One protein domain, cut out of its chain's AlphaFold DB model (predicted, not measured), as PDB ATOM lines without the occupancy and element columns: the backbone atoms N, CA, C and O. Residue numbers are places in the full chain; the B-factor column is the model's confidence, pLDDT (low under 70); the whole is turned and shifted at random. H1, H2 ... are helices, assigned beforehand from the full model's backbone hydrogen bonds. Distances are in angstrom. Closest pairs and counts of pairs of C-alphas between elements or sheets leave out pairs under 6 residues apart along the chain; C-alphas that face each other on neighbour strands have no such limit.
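AT A GLANCE: This is residues 64 to 140 of the 746 residues of an uncharacterized protein of Monosporascus sp. CRB-8-3 (UniProt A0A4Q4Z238). The model has two small lobes end to end: a helical hairpin of H1 and H2, and a crossed pair of helices, H3 and H4, joined where the far end of H2 turns a corner into H3. After H3 a long loop, residues 113 to 127, swings out and folds back to H4, which crosses H3 and stays apart from the hairpin. The printed part has 77 residues with four named helices, in the order H1, H2, H3, H4, and no named strand; the class is all helix. It is only just compact, close to loose, with a radius of gyration of the C-alphas of 13.3 A, and its C-alphas span 39 by 26 by 17 A.

IN THESE COORDINATES: After residues 64 to 70, H1 covers residues 71 to 82, 16.0 A from first to last C-alpha, and begins at C-alpha 71 at (52.527, 20.427, -16.751). H2, the longest helix, covers residues 88 to 102 and measures 21.3 A, with C-alpha 102 at (45.346, 28.681, -22.256). H3 covers residues 104 to 112, 12.3 A long. H4 covers residues 128 to 139, 15.9 A long, and ends at C-alpha 139 at (38.418, 47.398, -26.381).

HOW THE PARTS SIT: H1 and H2 form a helical hairpin. They touch, with the C-alphas of Ala 80 and Ala 91 closest at 5.2 A, and run opposite ways at a steep tilt of 41 degrees. H2 and H3 are close but not clearly touching: their closest C-alphas, those of Val 100 and Tyr 107, are 6.5 A apart. Their lines are about perpendicular, at 85 degrees. H3 and H4 touch, H4 with residues 130 to 135 alone; their closest C-alphas, those of Ala 111 and Met 131, are 4.4 A apart. These two run opposite ways at a steep tilt of 69.8 degrees, only just short of about perpendicular. H1 is apart from H3 and from H4, and H2 is apart from H4. In H1, H2 and H3 every O i to N i+4 pair is within hydrogen-bond range; in H4, 7 of 8 are.

THE WHOLE: The two C-alphas farthest apart, those of Thr 82 and Pro 115, are 40.3 A from each other. The printed part has no cut. The links from H1 to H2 and from H2 to H3 are tight, with 5 residues and 1 residue, while the link from H3 to H4 is long, with 15 residues. The mean pLDDT of the printed part is 77.3. Confidence is under 70 at residues 64 to 67, 104 to 105, 115 to 121, 137 to 138 and 140.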
ATOM      1  N   ILE A  64      49.952  24.781 -25.365       58.88
ATOM      2  CA  ILE A  64      49.542  24.891 -23.959       58.88
ATOM      3  C   ILE A  64      48.096  24.434 -23.696       58.88
ATOM      4  O   ILE A  64      47.720  24.248 -22.541       58.88
ATOM      5  N   VAL A  65      47.279  24.234 -24.740       59.84
ATOM      6  CA  VAL A  65      45.883  23.772 -24.610       59.84
ATOM      7  C   VAL A  65      45.819  22.263 -24.376       59.84
ATOM      8  O   VAL A  65      45.011  21.810 -23.567       59.84
ATOM      9  N   GLN A  66      46.701  21.492 -25.024       60.44
ATOM     10  CA  GLN A  66      46.825  20.046 -24.790       60.44
ATOM     11  C   GLN A  66      47.550  19.705 -23.476       60.44
ATOM     12  O   GLN A  66      47.281  18.653 -22.898       60.44
ATOM     13  N   ALA A  67      48.435  20.578 -22.987       64.56
ATOM     14  CA  ALA A  67      49.126  20.387 -21.712       64.56
ATOM     15  C   ALA A  67      48.145  20.409 -20.525       64.56
ATOM     16  O   ALA A  67      47.251  21.265 -20.447       64.56
ATOM     17  N   SER A  68      48.323  19.513 -19.549       77.12
ATOM     18  CA  SER A  68      47.539  19.580 -18.316       77.12
ATOM     19  C   SER A  68      47.885  20.836 -17.512       77.12
ATOM     20  O   SER A  68      48.990  21.373 -17.567       77.12
ATOM     21  N   ASP A  69      46.950  21.272 -16.670       77.81
ATOM     22  CA  ASP A  69      47.126  22.415 -15.765       77.81
ATOM     23  C   ASP A  69      48.244  22.235 -14.729       77.81
ATOM     24  O   ASP A  69      48.502  23.153 -13.946       77.81
ATOM     25  N   ARG A  70      48.850  21.046 -14.653       78.44
ATOM     26  CA  ARG A  70      50.039  20.778 -13.848       78.44
ATOM     27  C   ARG A  70      51.302  20.978 -14.677       78.44
ATOM     28  O   ARG A  70      52.140  21.778 -14.280       78.44
ATOM     29  N   GLU A  71      51.393  20.308 -15.823       80.69
ATOM     30  CA  GLU A  71      52.527  20.427 -16.751       80.69
ATOM     31  C   GLU A  71      52.728  21.889 -17.156       80.69
ATOM     32  O   GLU A  71      53.802  22.438 -16.940       80.69
ATOM     33  N   LEU A  72      51.658  22.586 -17.558       81.50
ATOM     34  CA  LEU A  72      51.723  24.006 -17.912       81.50
ATOM     35  C   LEU A  72      52.213  24.904 -16.759       81.50
ATOM     36  O   LEU A  72      52.891  25.898 -17.009       81.50
ATOM     37  N   LYS A  73      51.903  24.575 -15.496       86.44
ATOM     38  CA  LYS A  73      52.399  25.338 -14.333       86.44
ATOM     39  C   LYS A  73      53.883  25.106 -14.102       86.44
ATOM     40  O   LYS A  73      54.607  26.060 -13.822       86.44
ATOM     41  N   ASP A  74      54.319  23.856 -14.187       84.06
ATOM     42  CA  ASP A  74      55.701  23.486 -13.914       84.06
ATOM     43  C   ASP A  74      56.619  23.934 -15.071       84.06
ATOM     44  O   ASP A  74      57.660  24.540 -14.812       84.06
ATOM     45  N   ASP A  75      56.184  23.812 -16.328       82.81
ATOM     46  CA  ASP A  75      56.901  24.306 -17.510       82.81
ATOM     47  C   ASP A  75      56.957  25.836 -17.578       82.81
ATOM     48  O   ASP A  75      58.036  26.399 -17.780       82.81
ATOM     49  N   ALA A  76      55.845  26.545 -17.340       84.75
ATOM     50  CA  ALA A  76      55.859  28.011 -17.314       84.75
ATOM     51  C   ALA A  76      56.756  28.553 -16.185       84.75
ATOM     52  O   ALA A  76      57.469  29.539 -16.387       84.75
ATOM     53  N   ARG A  77      56.787  27.886 -15.020       87.94
ATOM     54  CA  ARG A  77      57.693  28.218 -13.907       87.94
ATOM     55  C   ARG A  77      59.153  27.961 -14.279       87.94
ATOM     56  O   ARG A  77      59.998  28.834 -14.074       87.94
ATOM     57  N   ASN A  78      59.446  26.799 -14.864       84.75
ATOM     58  CA  ASN A  78      60.786  26.442 -15.326       84.75
ATOM     59  C   ASN A  78      61.290  27.436 -16.382       84.75
ATOM     60  O   ASN A  78      62.415  27.924 -16.267       84.75
ATOM     61  N   PHE A  79      60.465  27.802 -17.365       81.62
ATOM     62  CA  PHE A  79      60.813  28.771 -18.406       81.62
ATOM     63  C   PHE A  79      61.051  30.180 -17.837       81.62
ATOM     64  O   PHE A  79      62.070  30.809 -18.142       81.62
ATOM     65  N   ALA A  80      60.169  30.652 -16.951       85.56
ATOM     66  CA  ALA A  80      60.306  31.944 -16.281       85.56
ATOM     67  C   ALA A  80      61.625  32.073 -15.497       85.56
ATOM     68  O   ALA A  80      62.296  33.103 -15.579       85.56
ATOM     69  N   ILE A  81      62.024  31.024 -14.770       83.88
ATOM     70  CA  ILE A  81      63.231  31.035 -13.932       83.88
ATOM     71  C   ILE A  81      64.503  30.793 -14.762       83.88
ATOM     72  O   ILE A  81      65.494  31.499 -14.583       83.88
ATOM     73  N   THR A  82      64.506  29.822 -15.679       78.81
ATOM     74  CA  THR A  82      65.732  29.415 -16.398       78.81
ATOM     75  C   THR A  82      66.025  30.268 -17.630       78.81
ATOM     76  O   THR A  82      67.173  30.664 -17.843       78.81
ATOM     77  N   SER A  83      64.996  30.580 -18.422       82.31
ATOM     78  CA  SER A  83      65.134  31.267 -19.711       82.31
ATOM     79  C   SER A  83      64.981  32.778 -19.552       82.31
ATOM     80  O   SER A  83      65.848  33.533 -19.991       82.31
ATOM     81  N   LEU A  84      63.920  33.227 -18.870       80.75
ATOM     82  CA  LEU A  84      63.662  34.656 -18.644       80.75
ATOM     83  C   LEU A  84      64.394  35.233 -17.416       80.75
ATOM     84  O   LEU A  84      64.501  36.453 -17.302       80.75
ATOM     85  N   ARG A  85      64.925  34.380 -16.524       87.56
ATOM     86  CA  ARG A  85      65.639  34.766 -15.286       87.56
ATOM     87  C   ARG A  85      64.830  35.691 -14.368       87.56
ATOM     88  O   ARG A  85      65.387  36.567 -13.707       87.56
ATOM     89  N   LEU A  86      63.513  35.494 -14.343       86.69
ATOM     90  CA  LEU A  86      62.587  36.257 -13.512       86.69
ATOM     91  C   LEU A  86      62.768  35.927 -12.025       86.69
ATOM     92  O   LEU A  86      63.116  34.802 -11.655       86.69
ATOM     93  N   ALA A  87      62.487  36.906 -11.163       88.31
ATOM     94  CA  ALA A  87      62.383  36.672  -9.725       88.31
ATOM     95  C   ALA A  87      61.199  35.735  -9.408       88.31
ATOM     96  O   ALA A  87      60.256  35.633 -10.191       88.31
ATOM     97  N   ALA A  88      61.223  35.046  -8.264       81.88
ATOM     98  CA  ALA A  88      60.223  34.017  -7.948       81.88
ATOM     99  C   ALA A  88      58.773  34.550  -7.923       81.88
ATOM    100  O   ALA A  88      57.856  33.876  -8.385       81.88
ATOM    101  N   ASP A  89      58.562  35.786  -7.460       84.88
ATOM    102  CA  ASP A  89      57.259  36.461  -7.476       84.88
ATOM    103  C   ASP A  89      56.787  36.811  -8.900       84.88
ATOM    104  O   ASP A  89      55.593  36.764  -9.199       84.88
ATOM    105  N   GLN A  90      57.724  37.126  -9.797       84.00
ATOM    106  CA  GLN A  90      57.461  37.373 -11.214       84.00
ATOM    107  C   GLN A  90      57.212  36.064 -11.977       84.00
ATOM    108  O   GLN A  90      56.369  36.034 -12.872       84.00
ATOM    109  N   ALA A  91      57.881  34.973 -11.595       83.62
ATOM    110  CA  ALA A  91      57.657  33.646 -12.155       83.62
ATOM    111  C   ALA A  91      56.248  33.116 -11.834       83.62
ATOM    112  O   ALA A  91      55.569  32.641 -12.740       83.62
ATOM    113  N   GLU A  92      55.742  33.279 -10.605       86.19
ATOM    114  CA  GLU A  92      54.349  32.909 -10.287       86.19
ATOM    115  C   GLU A  92      53.318  33.772 -11.041       86.19
ATOM    116  O   GLU A  92      52.272  33.268 -11.459       86.19
ATOM    117  N   ARG A  93      53.610  35.058 -11.301       84.38
ATOM    118  CA  ARG A  93      52.772  35.897 -12.184       84.38
ATOM    119  C   ARG A  93      52.781  35.388 -13.628       84.38
ATOM    120  O   ARG A  93      51.727  35.358 -14.258       84.38
ATOM    121  N   PHE A  94      53.934  34.951 -14.136       85.69
ATOM    122  CA  PHE A  94      54.065  34.356 -15.469       85.69
ATOM    123  C   PHE A  94      53.294  33.027 -15.579       85.69
ATOM    124  O   PHE A  94      52.568  32.817 -16.547       85.69
ATOM    125  N   VAL A  95      53.356  32.174 -14.550       86.62
ATOM    126  CA  VAL A  95      52.540  30.949 -14.436       86.62
ATOM    127  C   VAL A  95      51.040  31.269 -14.448       86.62
ATOM    128  O   VAL A  95      50.277  30.620 -15.164       86.62
ATOM    129  N   ARG A  96      50.603  32.300 -13.708       88.19
ATOM    130  CA  ARG A  96      49.217  32.802 -13.765       88.19
ATOM    131  C   ARG A  96      48.822  33.232 -15.177       88.19
ATOM    132  O   ARG A  96      47.752  32.853 -15.640       88.19
ATOM    133  N   ALA A  97      49.677  33.996 -15.858       83.81
ATOM    134  CA  ALA A  97      49.422  34.468 -17.215       83.81
ATOM    135  C   ALA A  97      49.325  33.311 -18.225       83.81
ATOM    136  O   ALA A  97      48.425  33.319 -19.057       83.81
ATOM    137  N   ALA A  98      50.168  32.278 -18.112       82.88
ATOM    138  CA  ALA A  98      50.103  31.090 -18.969       82.88
ATOM    139  C   ALA A  98      48.763  30.336 -18.836       82.88
ATOM    140  O   ALA A  98      48.176  29.927 -19.837       82.88
ATOM    141  N   LEU A  99      48.234  30.214 -17.614       82.62
ATOM    142  CA  LEU A  99      46.919  29.609 -17.353       82.62
ATOM    143  C   LEU A  99      45.750  30.464 -17.862       82.62
ATOM    144  O   LEU A  99      44.716  29.914 -18.228       82.62
ATOM    145  N   VAL A 100      45.899  31.793 -17.893       83.19
ATOM    146  CA  VAL A 100      44.915  32.700 -18.509       83.19
ATOM    147  C   VAL A 100      44.984  32.622 -20.039       83.19
ATOM    148  O   VAL A 100      43.949  32.577 -20.697       83.19
ATOM    149  N   ALA A 101      46.188  32.530 -20.610       76.06
ATOM    150  CA  ALA A 101      46.406  32.408 -22.050       76.06
ATOM    151  C   ALA A 101      45.864  31.091 -22.635       76.06
ATOM    152  O   ALA A 101      45.368  31.095 -23.761       76.06
ATOM    153  N   LYS A 102      45.907  29.988 -21.867       74.94
ATOM    154  CA  LYS A 102      45.346  28.681 -22.256       74.94
ATOM    155  C   LYS A 102      43.864  28.763 -22.645       74.94
ATOM    156  O   LYS A 102      43.473  28.206 -23.664       74.94
ATOM    157  N   ASP A 103      43.068  29.498 -21.869       71.50
ATOM    158  CA  ASP A 103      41.614  29.640 -22.040       71.50
ATOM    159  C   ASP A 103      41.205  31.110 -22.262       71.50
ATOM    160  O   ASP A 103      40.190  31.580 -21.742       71.50
ATOM    161  N   SER A 104      41.998  31.867 -23.030       67.94
ATOM    162  CA  SER A 104      41.881  33.333 -23.162       67.94
ATOM    163  C   SER A 104      40.469  33.834 -23.507       67.94
ATOM    164  O   SER A 104      40.017  34.838 -22.953       67.94
ATOM    165  N   ARG A 105      39.718  33.107 -24.351       68.06
ATOM    166  CA  ARG A 105      38.307  33.420 -24.662       68.06
ATOM    167  C   ARG A 105      37.399  33.312 -23.433       68.06
ATOM    168  O   ARG A 105      36.515  34.140 -23.260       68.06
ATOM    169  N   VAL A 106      37.605  32.313 -22.572       70.31
ATOM    170  CA  VAL A 106      36.800  32.122 -21.353       70.31
ATOM    171  C   VAL A 106      37.111  33.218 -20.335       70.31
ATOM    172  O   VAL A 106      36.191  33.757 -19.723       70.31
ATOM    173  N   TYR A 107      38.383  33.597 -20.194       76.75
ATOM    174  CA  TYR A 107      38.780  34.683 -19.295       76.75
ATOM    175  C   TYR A 107      38.317  36.067 -19.768       76.75
ATOM    176  O   TYR A 107      37.992  36.888 -18.919       76.75
ATOM    177  N   ASP A 108      38.193  36.318 -21.075       73.00
ATOM    178  CA  ASP A 108      37.569  37.538 -21.620       73.00
ATOM    179  C   ASP A 108      36.054  37.598 -21.329       73.00
ATOM    180  O   ASP A 108      35.558  38.624 -20.870       73.00
ATOM    181  N   LEU A 109      35.320  36.488 -21.484       74.44
ATOM    182  CA  LEU A 109      33.889  36.415 -21.133       74.44
ATOM    183  C   LEU A 109      33.656  36.621 -19.622       74.44
ATOM    184  O   LEU A 109      32.781  37.392 -19.221       74.44
ATOM    185  N   VAL A 110      34.490  36.005 -18.773       80.25
ATOM    186  CA  VAL A 110      34.501  36.252 -17.316       80.25
ATOM    187  C   VAL A 110      34.881  37.696 -16.998       80.25
ATOM    188  O   VAL A 110      34.256  38.314 -16.141       80.25
ATOM    189  N   ALA A 111      35.879  38.258 -17.684       80.81
ATOM    190  CA  ALA A 111      36.279  39.645 -17.493       80.81
ATOM    191  C   ALA A 111      35.148  40.607 -17.864       80.81
ATOM    192  O   ALA A 111      34.961  41.594 -17.157       80.81
ATOM    193  N   ARG A 112      34.375  40.339 -18.925       77.19
ATOM    194  CA  ARG A 112      33.218  41.149 -19.354       77.19
ATOM    195  C   ARG A 112      32.012  41.028 -18.420       77.19
ATOM    196  O   ARG A 112      31.312  42.025 -18.248       77.19
ATOM    197  N   GLY A 113      31.856  39.894 -17.740       74.56
ATOM    198  CA  GLY A 113      30.720  39.615 -16.854       74.56
ATOM    199  C   GLY A 113      29.546  38.976 -17.594       74.56
ATOM    200  O   GLY A 113      28.394  39.303 -17.319       74.56
ATOM    201  N   GLU A 114      29.834  38.108 -18.567       70.69
ATOM    202  CA  GLU A 114      28.793  37.415 -19.328       70.69
ATOM    203  C   GLU A 114      28.055  36.370 -18.461       70.69
ATOM    204  O   GLU A 114      28.707  35.590 -17.746       70.69
ATOM    205  N   PRO A 115      26.708  36.307 -18.520       57.75
ATOM    206  CA  PRO A 115      25.916  35.352 -17.750       57.75
ATOM    207  C   PRO A 115      26.377  33.899 -17.931       57.75
ATOM    208  O   PRO A 115      26.735  33.463 -19.022       57.75
ATOM    209  N   GLY A 116      26.380  33.135 -16.836       64.69
ATOM    210  CA  GLY A 116      26.797  31.726 -16.821       64.69
ATOM    211  C   GLY A 116      28.308  31.482 -16.670       64.69
ATOM    212  O   GLY A 116      28.704  30.367 -16.325       64.69
ATOM    213  N   TYR A 117      29.165  32.496 -16.841       62.50
ATOM    214  CA  TYR A 117      30.623  32.336 -16.705       62.50
ATOM    215  C   TYR A 117      31.165  32.666 -15.307       62.50
ATOM    216  O   TYR A 117      32.165  32.077 -14.890       62.50
ATOM    217  N   GLU A 118      30.480  33.532 -14.555       57.66
ATOM    218  CA  GLU A 118      30.908  34.060 -13.244       57.66
ATOM    219  C   GLU A 118      31.260  32.984 -12.197       57.66
ATOM    220  O   GLU A 118      32.110  33.205 -11.336       57.66
ATOM    221  N   ASN A 119      30.618  31.811 -12.272       55.16
ATOM    222  CA  ASN A 119      30.733  30.730 -11.287       55.16
ATOM    223  C   ASN A 119      31.479  29.480 -11.800       55.16
ATOM    224  O   ASN A 119      31.421  28.426 -11.163       55.16
ATOM    225  N   ARG A 120      32.206  29.555 -12.927       64.12
ATOM    226  CA  ARG A 120      33.081  28.444 -13.349       64.12
ATOM    227  C   ARG A 120      34.251  28.263 -12.369       64.12
ATOM    228  O   ARG A 120      34.921  29.224 -11.995       64.12
ATOM    229  N   ASN A 121      34.560  27.010 -12.025       67.19
ATOM    230  CA  ASN A 121      35.776  26.637 -11.291       67.19
ATOM    231  C   ASN A 121      37.013  26.746 -12.200       67.19
ATOM    232  O   ASN A 121      37.553  25.742 -12.658       67.19
ATOM    233  N   LEU A 122      37.436  27.978 -12.491       76.50
ATOM    234  CA  LEU A 122      38.614  28.250 -13.309       76.50
ATOM    235  C   LEU A 122      39.922  28.108 -12.504       76.50
ATOM    236  O   LEU A 122      39.943  28.445 -11.316       76.50
ATOM    237  N   PRO A 123      41.029  27.663 -13.136       76.56
ATOM    238  CA  PRO A 123      42.338  27.518 -12.481       76.56
ATOM    239  C   PRO A 123      42.909  28.820 -11.910       76.56
ATOM    240  O   PRO A 123      43.759  28.786 -11.018       76.56
ATOM    241  N   VAL A 124      42.457  29.962 -12.432       82.38
ATOM    242  CA  VAL A 124      42.830  31.307 -11.999       82.38
ATOM    243  C   VAL A 124      41.557  32.101 -11.704       82.38
ATOM    244  O   VAL A 124      40.593  32.049 -12.462       82.38
ATOM    245  N   LYS A 125      41.556  32.880 -10.617       84.06
ATOM    246  CA  LYS A 125      40.551  33.928 -10.389       84.06
ATOM    247  C   LYS A 125      41.158  35.278 -10.757       84.06
ATOM    248  O   LYS A 125      42.203  35.643 -10.212       84.06
ATOM    249  N   LEU A 126      40.537  35.985 -11.697       81.75
ATOM    250  CA  LEU A 126      40.950  37.331 -12.095       81.75
ATOM    251  C   LEU A 126      40.639  38.331 -10.975       81.75
ATOM    252  O   LEU A 126      39.581  38.252 -10.348       81.75
ATOM    253  N   GLN A 127      41.543  39.276 -10.739       85.56
ATOM    254  CA  GLN A 127      41.281  40.466  -9.931       85.56
ATOM    255  C   GLN A 127      40.649  41.584 -10.793       85.56
ATOM    256  O   GLN A 127      40.725  41.519 -12.021       85.56
ATOM    257  N   PRO A 128      40.007  42.613 -10.202       80.81
ATOM    258  CA  PRO A 128      39.285  43.645 -10.962       80.81
ATOM    259  C   PRO A 128      40.163  44.478 -11.910       80.81
ATOM    260  O   PRO A 128      39.696  44.929 -12.955       80.81
ATOM    261  N   ASP A 129      41.436  44.666 -11.568       81.19
ATOM    262  CA  ASP A 129      42.451  45.289 -12.418       81.19
ATOM    263  C   ASP A 129      42.820  44.384 -13.602       81.19
ATOM    264  O   ASP A 129      42.879  44.855 -14.733       81.19
ATOM    265  N   GLU A 130      42.964  43.078 -13.378       82.88
ATOM    266  CA  GLU A 130      43.233  42.088 -14.431       82.88
ATOM    267  C   GLU A 130      42.035  41.904 -15.381       82.88
ATOM    268  O   GLU A 130      42.219  41.802 -16.592       82.88
ATOM    269  N   MET A 131      40.802  41.933 -14.859       83.38
ATOM    270  CA  MET A 131      39.583  41.984 -15.681       83.38
ATOM    271  C   MET A 131      39.537  43.261 -16.528       83.38
ATOM    272  O   MET A 131      39.147  43.219 -17.692       83.38
ATOM    273  N   THR A 132      39.949  44.398 -15.959       80.31
ATOM    274  CA  THR A 132      40.013  45.671 -16.690       80.31
ATOM    275  C   THR A 132      41.095  45.630 -17.770       80.31
ATOM    276  O   THR A 132      40.842  46.080 -18.881       80.31
ATOM    277  N   ALA A 133      42.258  45.032 -17.490       77.19
ATOM    278  CA  ALA A 133      43.339  44.866 -18.458       77.19
ATOM    279  C   ALA A 133      42.930  43.977 -19.647       77.19
ATOM    280  O   ALA A 133      43.138  44.378 -20.786       77.19
ATOM    281  N   LEU A 134      42.279  42.833 -19.403       78.12
ATOM    282  CA  LEU A 134      41.788  41.938 -20.466       78.12
ATOM    283  C   LEU A 134      40.700  42.589 -21.343       78.12
ATOM    284  O   LEU A 134      40.651  42.350 -22.548       78.12
ATOM    285  N   ARG A 135      39.847  43.446 -20.761       79.31
ATOM    286  CA  ARG A 135      38.924  44.291 -21.539       79.31
ATOM    287  C   ARG A 135      39.693  45.323 -22.364       79.31
ATOM    288  O   ARG A 135      39.461  45.433 -23.561       79.31
ATOM    289  N   ASP A 136      40.612  46.064 -21.742       75.06
ATOM    290  CA  ASP A 136      41.390  47.128 -22.388       75.06
ATOM    291  C   ASP A 136      42.310  46.603 -23.510       75.06
ATOM    292  O   ASP A 136      42.521  47.316 -24.490       75.06
ATOM    293  N   GLU A 137      42.816  45.369 -23.426       69.62
ATOM    294  CA  GLU A 137      43.585  44.693 -24.489       69.62
ATOM    295  C   GLU A 137      42.807  44.659 -25.820       69.62
ATOM    296  O   GLU A 137      43.376  44.893 -26.887       69.62
ATOM    297  N   LYS A 138      41.489  44.419 -25.753       69.69
ATOM    298  CA  LYS A 138      40.604  44.302 -26.924       69.69
ATOM    299  C   LYS A 138      39.856  45.592 -27.257       69.69
ATOM    300  O   LYS A 138      39.722  45.946 -28.427       69.69
ATOM    301  N   ASP A 139      39.368  46.291 -26.236       70.50
ATOM    302  CA  ASP A 139      38.418  47.398 -26.381       70.50
ATOM    303  C   ASP A 139      39.119  48.766 -26.468       70.50
ATOM    304  O   ASP A 139      38.533  49.730 -26.971       70.50
ATOM    305  N   ARG A 140      40.378  48.880 -26.010       68.19
ATOM    306  CA  ARG A 140      41.175  50.111 -26.121       68.19
ATOM    307  C   ARG A 140      42.311  49.962 -27.120       68.19
ATOM    308  O   ARG A 140      43.369  49.410 -26.829       68.19
TER     309      ARG A 140